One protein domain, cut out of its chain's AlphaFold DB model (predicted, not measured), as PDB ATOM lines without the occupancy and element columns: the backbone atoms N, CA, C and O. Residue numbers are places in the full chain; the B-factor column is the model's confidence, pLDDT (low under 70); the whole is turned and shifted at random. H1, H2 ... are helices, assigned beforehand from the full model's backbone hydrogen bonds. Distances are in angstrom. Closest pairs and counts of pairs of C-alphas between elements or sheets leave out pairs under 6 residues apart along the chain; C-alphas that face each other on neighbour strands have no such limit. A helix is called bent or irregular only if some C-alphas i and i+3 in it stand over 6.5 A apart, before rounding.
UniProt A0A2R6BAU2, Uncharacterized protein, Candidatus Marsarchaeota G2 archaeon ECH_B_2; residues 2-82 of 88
ATOM      1  N   ASP A   2      11.325  50.584 -30.163       89.19
ATOM      2  CA  ASP A   2      10.808  51.941 -30.363       89.19
ATOM      3  C   ASP A   2      10.250  52.132 -31.791       89.19
ATOM      4  O   ASP A   2      10.590  51.396 -32.721       89.19
ATOM      5  N   LYS A   3       9.369  53.128 -31.974       90.44
ATOM      6  CA  LYS A   3       8.705  53.385 -33.266       90.44
ATOM      7  C   LYS A   3       9.694  53.705 -34.395       90.44
ATOM      8  O   LYS A   3       9.401  53.384 -35.546       90.44
ATOM      9  N   LYS A   4      10.837  54.333 -34.091       92.94
ATOM     10  CA  LYS A   4      11.836  54.712 -35.098       92.94
ATOM     11  C   LYS A   4      12.545  53.468 -35.629       92.94
ATOM     12  O   LYS A   4      12.524  53.255 -36.837       92.94
ATOM     13  N   ARG A   5      13.052  52.606 -34.742       89.19
ATOM     14  CA  ARG A   5      13.669  51.325 -35.126       89.19
ATOM     15  C   ARG A   5      12.707  50.426 -35.888       89.19
ATOM     16  O   ARG A   5      13.103  49.824 -36.877       89.19
ATOM     17  N   LYS A   6      11.429  50.387 -35.488       90.12
ATOM     18  CA  LYS A   6      10.408  49.640 -36.238       90.12
ATOM     19  C   LYS A   6      10.309  50.118 -37.689       90.12
ATOM     20  O   LYS A   6      10.347  49.303 -38.600       90.12
ATOM     21  N   LYS A   7      10.231  51.435 -37.891       93.50
ATOM     22  CA  LYS A   7      10.117  52.043 -39.222       93.50
ATOM     23  C   LYS A   7      11.368  51.829 -40.076       93.50
ATOM     24  O   LYS A   7      11.260  51.655 -41.285       93.50
ATOM     25  N   GLU A   8      12.550  51.876 -39.468       93.44
ATOM     26  CA  GLU A   8      13.815  51.574 -40.151       93.44
ATOM     27  C   GLU A   8      13.862  50.111 -40.600       93.44
ATOM     28  O   GLU A   8      14.193  49.843 -41.753       93.44
ATOM     29  N   LEU A   9      13.435  49.185 -39.740       90.88
ATOM     30  CA  LEU A   9      13.373  47.767 -40.076       90.88
ATOM     31  C   LEU A   9      12.341  47.478 -41.177       90.88
ATOM     32  O   LEU A   9      12.646  46.765 -42.124       90.88
ATOM     33  N   GLU A  10      11.149  48.075 -41.114       91.75
ATOM     34  CA  GLU A  10      10.134  47.941 -42.171       91.75
ATOM     35  C   GLU A  10      10.639  48.450 -43.529       91.75
ATOM     36  O   GLU A  10      10.389  47.821 -44.555       91.75
ATOM     37  N   ARG A  11      11.388  49.562 -43.546       93.69
ATOM     38  CA  ARG A  11      12.018  50.081 -44.770       93.69
ATOM     39  C   ARG A  11      13.079  49.139 -45.321       93.69
ATOM     40  O   ARG A  11      13.137  48.966 -46.531       93.69
ATOM     41  N   PHE A  12      13.888  48.548 -44.449       92.31
ATOM     42  CA  PHE A  12      14.897  47.571 -44.842       92.31
ATOM     43  C   PHE A  12      14.264  46.306 -45.440       92.31
ATOM     44  O   PHE A  12      14.688  45.829 -46.484       92.31
ATOM     45  N   VAL A  13      13.189  45.795 -44.836       91.50
ATOM     46  CA  VAL A  13      12.445  44.666 -45.417       91.50
ATOM     47  C   VAL A  13      11.868  45.046 -46.781       91.50
ATOM     48  O   VAL A  13      11.977  44.274 -47.728       91.50
ATOM     49  N   ALA A  14      11.295  46.245 -46.911       92.75
ATOM     50  CA  ALA A  14      10.771  46.716 -48.189       92.75
ATOM     51  C   ALA A  14      11.860  46.835 -49.270       92.75
ATOM     52  O   ALA A  14      11.591  46.476 -50.412       92.75
ATOM     53  N   SER A  15      13.074  47.293 -48.932       92.94
ATOM     54  CA  SER A  15      14.177  47.350 -49.902       92.94
ATOM     55  C   SER A  15      14.607  45.957 -50.348       92.94
ATOM     56  O   SER A  15      14.723  45.735 -51.546       92.94
ATOM     57  N   LEU A  16      14.716  44.992 -49.427       90.38
ATOM     58  CA  LEU A  16      15.034  43.602 -49.774       90.38
ATOM     59  C   LEU A  16      14.006  42.982 -50.728       90.38
ATOM     60  O   LEU A  16      14.382  42.310 -51.683       90.38
ATOM     61  N   ILE A  17      12.709  43.227 -50.503       90.62
ATOM     62  CA  ILE A  17      11.654  42.717 -51.394       90.62
ATOM     63  C   ILE A  17      11.810  43.290 -52.809       90.62
ATOM     64  O   ILE A  17      11.591  42.578 -53.788       90.62
ATOM     65  N   LEU A  18      12.162  44.573 -52.922       91.44
ATOM     66  CA  LEU A  18      12.312  45.254 -54.209       91.44
ATOM     67  C   LEU A  18      13.598  44.856 -54.942       91.44
ATOM     68  O   LEU A  18      13.567  44.702 -56.158       91.44
ATOM     69  N   GLU A  19      14.705  44.716 -54.215       92.50
ATOM     70  CA  GLU A  19      16.031  44.423 -54.771       92.50
ATOM     71  C   GLU A  19      16.166  42.952 -55.172       92.50
ATOM     72  O   GLU A  19      16.593  42.653 -56.284       92.50
ATOM     73  N   GLU A  20      15.737  42.037 -54.302       89.38
ATOM     74  CA  GLU A  20      15.901  40.594 -54.511       89.38
ATOM     75  C   GLU A  20      14.681  39.956 -55.194       89.38
ATOM     76  O   GLU A  20      14.718  38.800 -55.612       89.38
ATOM     77  N   GLY A  21      13.560  40.683 -55.292       87.38
ATOM     78  CA  GLY A  21      12.310  40.168 -55.862       87.38
ATOM     79  C   GLY A  21      11.669  39.044 -55.037       87.38
ATOM     80  O   GLY A  21      10.778  38.346 -55.528       87.38
ATOM     81  N   VAL A  22      12.105  38.849 -53.788       85.88
ATOM     82  CA  VAL A  22      11.621  37.784 -52.900       85.88
ATOM     83  C   VAL A  22      10.584  38.340 -51.933       85.88
ATOM     84  O   VAL A  22      10.802  39.341 -51.253       85.88
ATOM     85  N   LYS A  23       9.440  37.658 -51.821       85.50
ATOM     86  CA  LYS A  23       8.440  37.978 -50.802       85.50
ATOM     87  C   LYS A  23       8.946  37.512 -49.437       85.50
ATOM     88  O   LYS A  23       8.899  36.322 -49.147       85.50
ATOM     89  N   LEU A  24       9.376  38.461 -48.613       87.44
ATOM     90  CA  LEU A  24       9.822  38.229 -47.241       87.44
ATOM     91  C   LEU A  24       8.933  38.991 -46.258       87.44
ATOM     92  O   LEU A  24       8.573  40.147 -46.471       87.44
ATOM     93  N   THR A  25       8.572  38.345 -45.159       90.19
ATOM     94  CA  THR A  25       7.889  38.973 -44.029       90.19
ATOM     95  C   THR A  25       8.901  39.551 -43.044       90.19
ATOM     96  O   THR A  25      10.056  39.130 -42.967       90.19
ATOM     97  N   LEU A  26       8.451  40.497 -42.216       88.94
ATOM     98  CA  LEU A  26       9.267  41.054 -41.134       88.94
ATOM     99  C   LEU A  26       9.794  39.967 -40.185       88.94
ATOM    100  O   LEU A  26      10.923  40.057 -39.711       88.94
ATOM    101  N   GLN A  27       8.974  38.952 -39.905       90.31
ATOM    102  CA  GLN A  27       9.330  37.857 -39.006       90.31
ATOM    103  C   GLN A  27      10.417  36.960 -39.606       90.31
ATOM    104  O   GLN A  27      11.337  36.586 -38.886       90.31
ATOM    105  N   GLU A  28      10.353  36.661 -40.904       92.19
ATOM    106  CA  GLU A  28      11.388  35.880 -41.599       92.19
ATOM    107  C   GLU A  28      12.723  36.625 -41.629       92.19
ATOM    108  O   GLU A  28      13.753  36.050 -41.288       92.19
ATOM    109  N   VAL A  29      12.709  37.924 -41.947       92.19
ATOM    110  CA  VAL A  29      13.934  38.742 -41.940       92.19
ATOM    111  C   VAL A  29      14.539  38.817 -40.539       92.19
ATOM    112  O   VAL A  29      15.752  38.704 -40.387       92.19
ATOM    113  N   LEU A  30      13.709  38.957 -39.501       92.12
ATOM    114  CA  LEU A  30      14.178  38.894 -38.117       92.12
ATOM    115  C   LEU A  30      14.777  37.527 -37.772       92.12
ATOM    116  O   LEU A  30      15.821  37.493 -37.126       92.12
ATOM    117  N   GLY A  31      14.152  36.432 -38.212       93.94
ATOM    118  CA  GLY A  31      14.690  35.079 -38.049       93.94
ATOM    119  C   GLY A  31      16.091  34.961 -38.642       93.94
ATOM    120  O   GLY A  31      17.034  34.654 -37.919       93.94
ATOM    121  N   LEU A  32      16.255  35.362 -39.904       93.62
ATOM    122  CA  LEU A  32      17.551  35.356 -40.590       93.62
ATOM    123  C   LEU A  32      18.606  36.213 -39.875       93.62
ATOM    124  O   LEU A  32      19.764  35.817 -39.779       93.62
ATOM    125  N   MET A  33      18.228  37.381 -39.348       92.06
ATOM    126  CA  MET A  33      19.148  38.222 -38.572       92.06
ATOM    127  C   MET A  33      19.588  37.559 -37.261       92.06
ATOM    128  O   MET A  33      20.741  37.727 -36.850       92.06
ATOM    129  N   VAL A  34      18.684  36.839 -36.587       93.44
ATOM    130  CA  VAL A  34      19.011  36.076 -35.375       93.44
ATOM    131  C   VAL A  34      19.952  34.931 -35.724       93.44
ATOM    132  O   VAL A  34      21.012  34.836 -35.109       93.44
ATOM    133  N   ASP A  35      19.617  34.134 -36.735       95.62
ATOM    134  CA  ASP A  35      20.430  32.997 -37.178       95.62
ATOM    135  C   ASP A  35      21.838  33.457 -37.574       95.62
ATOM    136  O   ASP A  35      22.830  32.963 -37.037       95.62
ATOM    137  N   PHE A  36      21.936  34.521 -38.378       94.44
ATOM    138  CA  PHE A  36      23.212  35.141 -38.734       94.44
ATOM    139  C   PHE A  36      24.018  35.568 -37.499       94.44
ATOM    140  O   PHE A  36      25.237  35.400 -37.454       94.44
ATOM    141  N   SER A  37      23.361  36.121 -36.478       93.44
ATOM    142  CA  SER A  37      24.031  36.546 -35.243       93.44
ATOM    143  C   SER A  37      24.539  35.360 -34.418       93.44
ATOM    144  O   SER A  37      25.584  35.471 -33.774       93.44
ATOM    145  N   LEU A  38      23.819  34.235 -34.435       92.62
ATOM    146  CA  LEU A  38      24.226  32.997 -33.767       92.62
ATOM    147  C   LEU A  38      25.419  32.344 -34.473       92.62
ATOM    148  O   LEU A  38      26.355  31.907 -33.803       92.62
ATOM    149  N   GLU A  39      25.420  32.336 -35.805       95.38
ATOM    150  CA  GLU A  39      26.532  31.840 -36.625       95.38
ATOM    151  C   GLU A  39      27.786  32.716 -36.482       95.38
ATOM    152  O   GLU A  39      28.903  32.210 -36.383       95.38
ATOM    153  N   ASN A  40      27.612  34.037 -36.390       94.25
ATOM    154  CA  ASN A  40      28.697  35.020 -36.312       94.25
ATOM    155  C   ASN A  40      28.931  35.514 -34.876       94.25
ATOM    156  O   ASN A  40      29.090  36.714 -34.616       94.25
ATOM    157  N   ARG A  41      28.964  34.570 -33.927       91.50
ATOM    158  CA  ARG A  41      29.010  34.845 -32.484       91.50
ATOM    159  C   ARG A  41      30.120  35.813 -32.075       91.50
ATOM    160  O   ARG A  41      29.875  36.696 -31.258       91.50
ATOM    161  N   ASP A  42      31.328  35.670 -32.615       91.94
ATOM    162  CA  ASP A  42      32.468  36.504 -32.215       91.94
ATOM    163  C   ASP A  42      32.269  37.979 -32.579       91.94
ATOM    164  O   ASP A  42      32.557  38.871 -31.777       91.94
ATOM    165  N   GLU A  43      31.724  38.247 -33.765       91.69
ATOM    166  CA  GLU A  43      31.418  39.606 -34.212       91.69
ATOM    167  C   GLU A  43      30.262  40.200 -33.401       91.69
ATOM    168  O   GLU A  43      30.309  41.359 -32.979       91.69
ATOM    169  N   PHE A  44      29.259  39.377 -33.083       91.69
ATOM    170  CA  PHE A  44      28.184  39.767 -32.179       91.69
ATOM    171  C   PHE A  44      28.715  40.111 -30.775       91.69
ATOM    172  O   PHE A  44      28.366  41.153 -30.218       91.69
ATOM    173  N   LEU A  45      29.629  39.308 -30.220       91.25
ATOM    174  CA  LEU A  45      30.232  39.549 -28.906       91.25
ATOM    175  C   LEU A  45      31.036  40.852 -28.849       91.25
ATOM    176  O   LEU A  45      31.011  41.525 -27.817       91.25
ATOM    177  N   LYS A  46      31.712  41.258 -29.933       92.06
ATOM    178  CA  LYS A  46      32.372  42.577 -29.997       92.06
ATOM    179  C   LYS A  46      31.367  43.716 -29.810       92.06
ATOM    180  O   LYS A  46      31.646  44.656 -29.069       92.06
ATOM    181  N   ARG A  47      30.182  43.610 -30.423       89.62
ATOM    182  CA  ARG A  47      29.099  44.597 -30.262       89.62
ATOM    183  C   ARG A  47      28.520  44.573 -28.852       89.62
ATOM    184  O   ARG A  47      28.301  45.636 -28.282       89.62
ATOM    185  N   VAL A  48      28.346  43.395 -28.254       89.25
ATOM    186  CA  VAL A  48      27.885  43.275 -26.860       89.25
ATOM    187  C   VAL A  48      28.863  43.949 -25.898       89.25
ATOM    188  O   VAL A  48      28.434  44.696 -25.028       89.25
ATOM    189  N   LYS A  49      30.176  43.773 -26.091       87.81
ATOM    190  CA  LYS A  49      31.213  44.416 -25.261       87.81
ATOM    191  C   LYS A  49      31.228  45.948 -25.338       87.81
ATOM    192  O   LYS A  49      31.850  46.577 -24.491       87.81
ATOM    193  N   SER A  50      30.584  46.543 -26.343       86.62
ATOM    194  CA  SER A  50      30.434  48.001 -26.463       86.62
ATOM    195  C   SER A  50      29.248  48.561 -25.671       86.62
ATOM    196  O   SER A  50      29.130  49.776 -25.515       86.62
ATOM    197  N   LEU A  51      28.360  47.687 -25.187       89.19
ATOM    198  CA  LEU A  51      27.246  48.076 -24.334       89.19
ATOM    199  C   LEU A  51      27.745  48.383 -22.915       89.19
ATOM    200  O   LEU A  51      28.806  47.890 -22.517       89.19
ATOM    201  N   PRO A  52      26.989  49.181 -22.137       86.56
ATOM    202  CA  PRO A  52      27.318  49.424 -20.742       86.56
ATOM    203  C   PRO A  52      27.477  48.099 -19.983       86.56
ATOM    204  O   PRO A  52      26.668  47.186 -20.177       86.56
ATOM    205  N   PRO A  53      28.509  47.973 -19.135       89.06
ATOM    206  CA  PRO A  53      28.700  46.784 -18.323       89.06
ATOM    207  C   PRO A  53      27.555  46.633 -17.316       89.06
ATOM    208  O   PRO A  53      26.945  47.618 -16.891       89.06
ATOM    209  N   LEU A  54      27.282  45.393 -16.916       86.19
ATOM    210  CA  LEU A  54      26.172  45.040 -16.028       86.19
ATOM    211  C   LEU A  54      26.240  45.784 -14.687       86.19
ATOM    212  O   LEU A  54      25.218  46.146 -14.122       86.19
ATOM    213  N   GLU A  55      27.442  46.089 -14.205       86.75
ATOM    214  CA  GLU A  55      27.686  46.826 -12.964       86.75
ATOM    215  C   GLU A  55      27.130  48.258 -12.969       86.75
ATOM    216  O   GLU A  55      26.932  48.855 -11.907       86.75
ATOM    217  N   GLN A  56      26.881  48.821 -14.153       85.62
ATOM    218  CA  GLN A  56      26.264  50.137 -14.318       85.62
ATOM    219  C   GLN A  56      24.737  50.068 -14.406       85.62
ATOM    220  O   GLN A  56      24.088  51.114 -14.388       85.62
ATOM    221  N   ASP A  57      24.152  48.871 -14.496       86.88
ATOM    222  CA  ASP A  57      22.705  48.716 -14.533       86.88
ATOM    223  C   ASP A  57      22.087  49.112 -13.173       86.88
ATOM    224  O   ASP A  57      22.505  48.602 -12.126       86.88
ATOM    225  N   PRO A  58      21.086  50.013 -13.145       83.75
ATOM    226  CA  PRO A  58      20.467  50.449 -11.897       83.75
ATOM    227  C   PRO A  58      19.839  49.310 -11.089       83.75
ATOM    228  O   PRO A  58      19.902  49.335  -9.860       83.75
ATOM    229  N   ALA A  59      19.243  48.307 -11.743       85.94
ATOM    230  CA  ALA A  59      18.686  47.157 -11.039       85.94
ATOM    231  C   ALA A  59      19.808  46.301 -10.436       85.94
ATOM    232  O   ALA A  59      19.695  45.871  -9.290       85.94
ATOM    233  N   TRP A  60      20.925  46.133 -11.151       87.06
ATOM    234  CA  TRP A  60      22.109  45.448 -10.627       87.06
ATOM    235  C   TRP A  60      22.717  46.148  -9.404       87.06
ATOM    236  O   TRP A  60      23.084  45.493  -8.427       87.06
ATOM    237  N   GLN A  61      22.789  47.481  -9.410       84.81
ATOM    238  CA  GLN A  61      23.277  48.250  -8.258       84.81
ATOM    239  C   GLN A  61      22.356  48.114  -7.040       84.81
ATOM    240  O   GLN A  61      22.838  47.923  -5.921       84.81
ATOM    241  N   LYS A  62      21.036  48.128  -7.259       84.25
ATOM    242  CA  LYS A  62      20.032  47.960  -6.199       84.25
ATOM    243  C   LYS A  62      20.033  46.576  -5.554       84.25
ATOM    244  O   LYS A  62      19.592  46.453  -4.419       84.25
ATOM    245  N   LEU A  63      20.571  45.545  -6.210       82.56
ATOM    246  CA  LEU A  63      20.793  44.249  -5.553       82.56
ATOM    247  C   LEU A  63      21.850  44.335  -4.443       82.56
ATOM    248  O   LEU A  63      21.770  43.601  -3.463       82.56
ATOM    249  N   ARG A  64      22.851  45.214  -4.591       79.00
ATOM    250  CA  ARG A  64      23.919  45.402  -3.594       79.00
ATOM    251  C   ARG A  64      23.551  46.411  -2.516       79.00
ATOM    252  O   ARG A  64      23.989  46.257  -1.381       79.00
ATOM    253  N   ASN A  65      22.795  47.440  -2.880       79.31
ATOM    254  CA  ASN A  65      22.297  48.446  -1.955       79.31
ATOM    255  C   ASN A  65      20.812  48.701  -2.249       79.31
ATOM    256  O   ASN A  65      20.499  49.606  -3.028       79.31
ATOM    257  N   PRO A  66      19.910  47.859  -1.717       75.56
ATOM    258  CA  PRO A  66      18.482  48.036  -1.917       75.56
ATOM    259  C   PRO A  66      18.024  49.347  -1.281       75.56
ATOM    260  O   PRO A  66      18.553  49.776  -0.255       75.56
ATOM    261  N   ASP A  67      17.038  49.989  -1.901       74.56
ATOM    262  CA  ASP A  67      16.431  51.184  -1.330       74.56
ATOM    263  C   ASP A  67      15.758  50.807  -0.002       74.56
ATOM    264  O   ASP A  67      14.860  49.963   0.026       74.56
ATOM    265  N   ASP A  68      16.166  51.442   1.095       72.69
ATOM    266  CA  ASP A  68      15.437  51.344   2.356       72.69
ATOM    267  C   ASP A  68      14.156  52.175   2.235       72.69
ATOM    268  O   ASP A  68      14.164  53.404   2.321       72.69
ATOM    269  N   TRP A  69      13.039  51.496   1.981       73.00
ATOM    270  CA  TRP A  69      11.724  52.131   1.885       73.00
ATOM    271  C   TRP A  69      11.178  52.566   3.255       73.00
ATOM    272  O   TRP A  69      10.072  53.098   3.323       73.00
ATOM    273  N   GLY A  70      11.917  52.345   4.353       69.06
ATOM    274  CA  GLY A  70      11.497  52.684   5.716       69.06
ATOM    275  C   GLY A  70      10.319  51.844   6.217       69.06
ATOM    276  O   GLY A  70       9.776  52.096   7.295       69.06
ATOM    277  N   VAL A  71       9.912  50.839   5.440       70.25
ATOM    278  CA  VAL A  71       8.882  49.869   5.790       70.25
ATOM    279  C   VAL A  71       9.601  48.640   6.318       70.25
ATOM    280  O   VAL A  71      10.424  48.050   5.621       70.25
ATOM    281  N   ARG A  72       9.308  48.263   7.566       66.12
ATOM    282  CA  ARG A  72       9.839  47.020   8.129       66.12
ATOM    283  C   ARG A  72       9.374  45.864   7.267       66.12
ATOM    284  O   ARG A  72       8.202  45.829   6.894       66.12
ATOM    285  N   ASP A  73      10.293  44.947   7.000       63.19
ATOM    286  CA  ASP A  73      10.003  43.747   6.241       63.19
ATOM    287  C   ASP A  73       8.747  43.067   6.804       63.19
ATOM    288  O   ASP A  73       8.688  42.676   7.971       63.19
ATOM    289  N   ALA A  74       7.700  43.048   5.984       63.69
ATOM    290  CA  ALA A  74       6.424  42.425   6.295       63.69
ATOM    291  C   ALA A  74       6.307  41.070   5.596       63.69
ATOM    292  O   ALA A  74       5.211  40.517   5.569       63.69
ATOM    293  N   SER A  75       7.406  40.551   5.027       67.50
ATOM    294  CA  SER A  75       7.482  39.253   4.351       67.50
ATOM    295  C   SER A  75       6.826  38.139   5.171       67.50
ATOM    296  O   SER A  75       6.014  37.394   4.632       67.50
ATOM    297  N   GLU A  76       7.047  38.108   6.490       64.56
ATOM    298  CA  GLU A  76       6.425  37.141   7.412       64.56
ATOM    299  C   GLU A  76       4.894  37.262   7.534       64.56
ATOM    300  O   GLU A  76       4.234  36.329   7.982       64.56
ATOM    301  N   LYS A  77       4.309  38.403   7.154       66.50
ATOM    302  CA  LYS A  77       2.864  38.676   7.228       66.50
ATOM    303  C   LYS A  77       2.177  38.688   5.870       66.50
ATOM    304  O   LYS A  77       0.961  38.856   5.819       66.50
ATOM    305  N   VAL A  78       2.923  38.530   4.773       71.12
ATOM    306  CA  VAL A  78       2.360  38.529   3.414       71.12
ATOM    307  C   VAL A  78       1.260  37.479   3.300       71.12
ATOM    308  O   VAL A  78       0.185  37.787   2.793       71.12
ATOM    309  N   ASP A  79       1.481  36.293   3.866       69.06
ATOM    310  CA  ASP A  79       0.486  35.225   3.856       69.06
ATOM    311  C   ASP A  79      -0.771  35.587   4.666       69.06
ATOM    312  O   ASP A  79      -1.882  35.321   4.219       69.06
ATOM    313  N   GLU A  80      -0.634  36.278   5.805       74.44
ATOM    314  CA  GLU A  80      -1.776  36.748   6.609       74.44
ATOM    315  C   GLU A  80      -2.623  37.785   5.847       74.44
ATOM    316  O   GLU A  80      -3.848  37.773   5.951       74.44
ATOM    317  N   TYR A  81      -1.996  38.654   5.045       71.31
ATOM    318  CA  TYR A  81      -2.702  39.657   4.237       71.31
ATOM    319  C   TYR A  81      -3.306  39.096   2.945       71.31
ATOM    320  O   TYR A  81      -4.379  39.541   2.538       71.31
ATOM    321  N   LEU A  82      -2.620  38.161   2.282       71.19
ATOM    322  CA  LEU A  82      -3.076  37.584   1.015       71.19
ATOM    323  C   LEU A  82      -4.090  36.460   1.212       71.19
ATOM    324  O   LEU A  82      -5.003  36.321   0.399       71.19
TER     325      LEU A  82
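This is residues 2 to 82 of the 88 residues of an uncharacterized protein of Candidatus Marsarchaeota G2 archaeon ECH_B_2 (UniProt A0A2R6BAU2). The model is an open, drawn-out string of helices: H2 starts beside the middle of H1 and runs off from it like the stem of a T, and H3 turns away at the far end of H2. From there a long arm, residues 46 to 82, sticks out with short H4 and H5 along it. The printed part has 81 residues with five named helices, H1 to H5 in chain order, and no named strand; the class is all helix. It is extended, with a radius of gyration of the C-alphas of 22.4 A, and elongated, spanning 64 by 33 by 24 A.

H1, residues 3 to 20, touches H2, residues 26 to 39, about perpendicular at 89 degrees. H1 touches H2 with residues 9 to 13 alone, and H2 touches H1 with residues 26 to 29 alone; the closest C-alphas, of Val 13 and Leu 26, are 6.4 A apart. H3, residues 41 to 48, is close to H2 but not clearly touching, about perpendicular at 74 degrees; the closest C-alphas, of Ser 37 and Phe 44, are 6.1 A apart. H4, residues 58 to 64, and H5, residues 75 to 82, touch no helix. Every O i to N i+4 pair is within hydrogen-bond range in H1, H2 and H3, against 2 of 3 in H4 and 2 of 4 in H5.

H1 begins at C-alpha 3 (8.705, 53.385, -33.266) and is 25.8 A long. H2 is 20.1 A long and begins at C-alpha 26 (9.267, 41.054, -41.134). H3 measures 10.2 A and H4 10.3 A. H5, 11.2 A, ends at C-alpha 82 (-3.076, 37.584, 1.015) and is irregular: C-alphas 76 and 79 are 7.2 A apart.

The C-alphas farthest apart, of Gly 21 and Arg 72, are 64.4 A apart. The printed part has no cut and no long link. Confidence is under 70 at residue 70, residues 72 to 77 and residue 79.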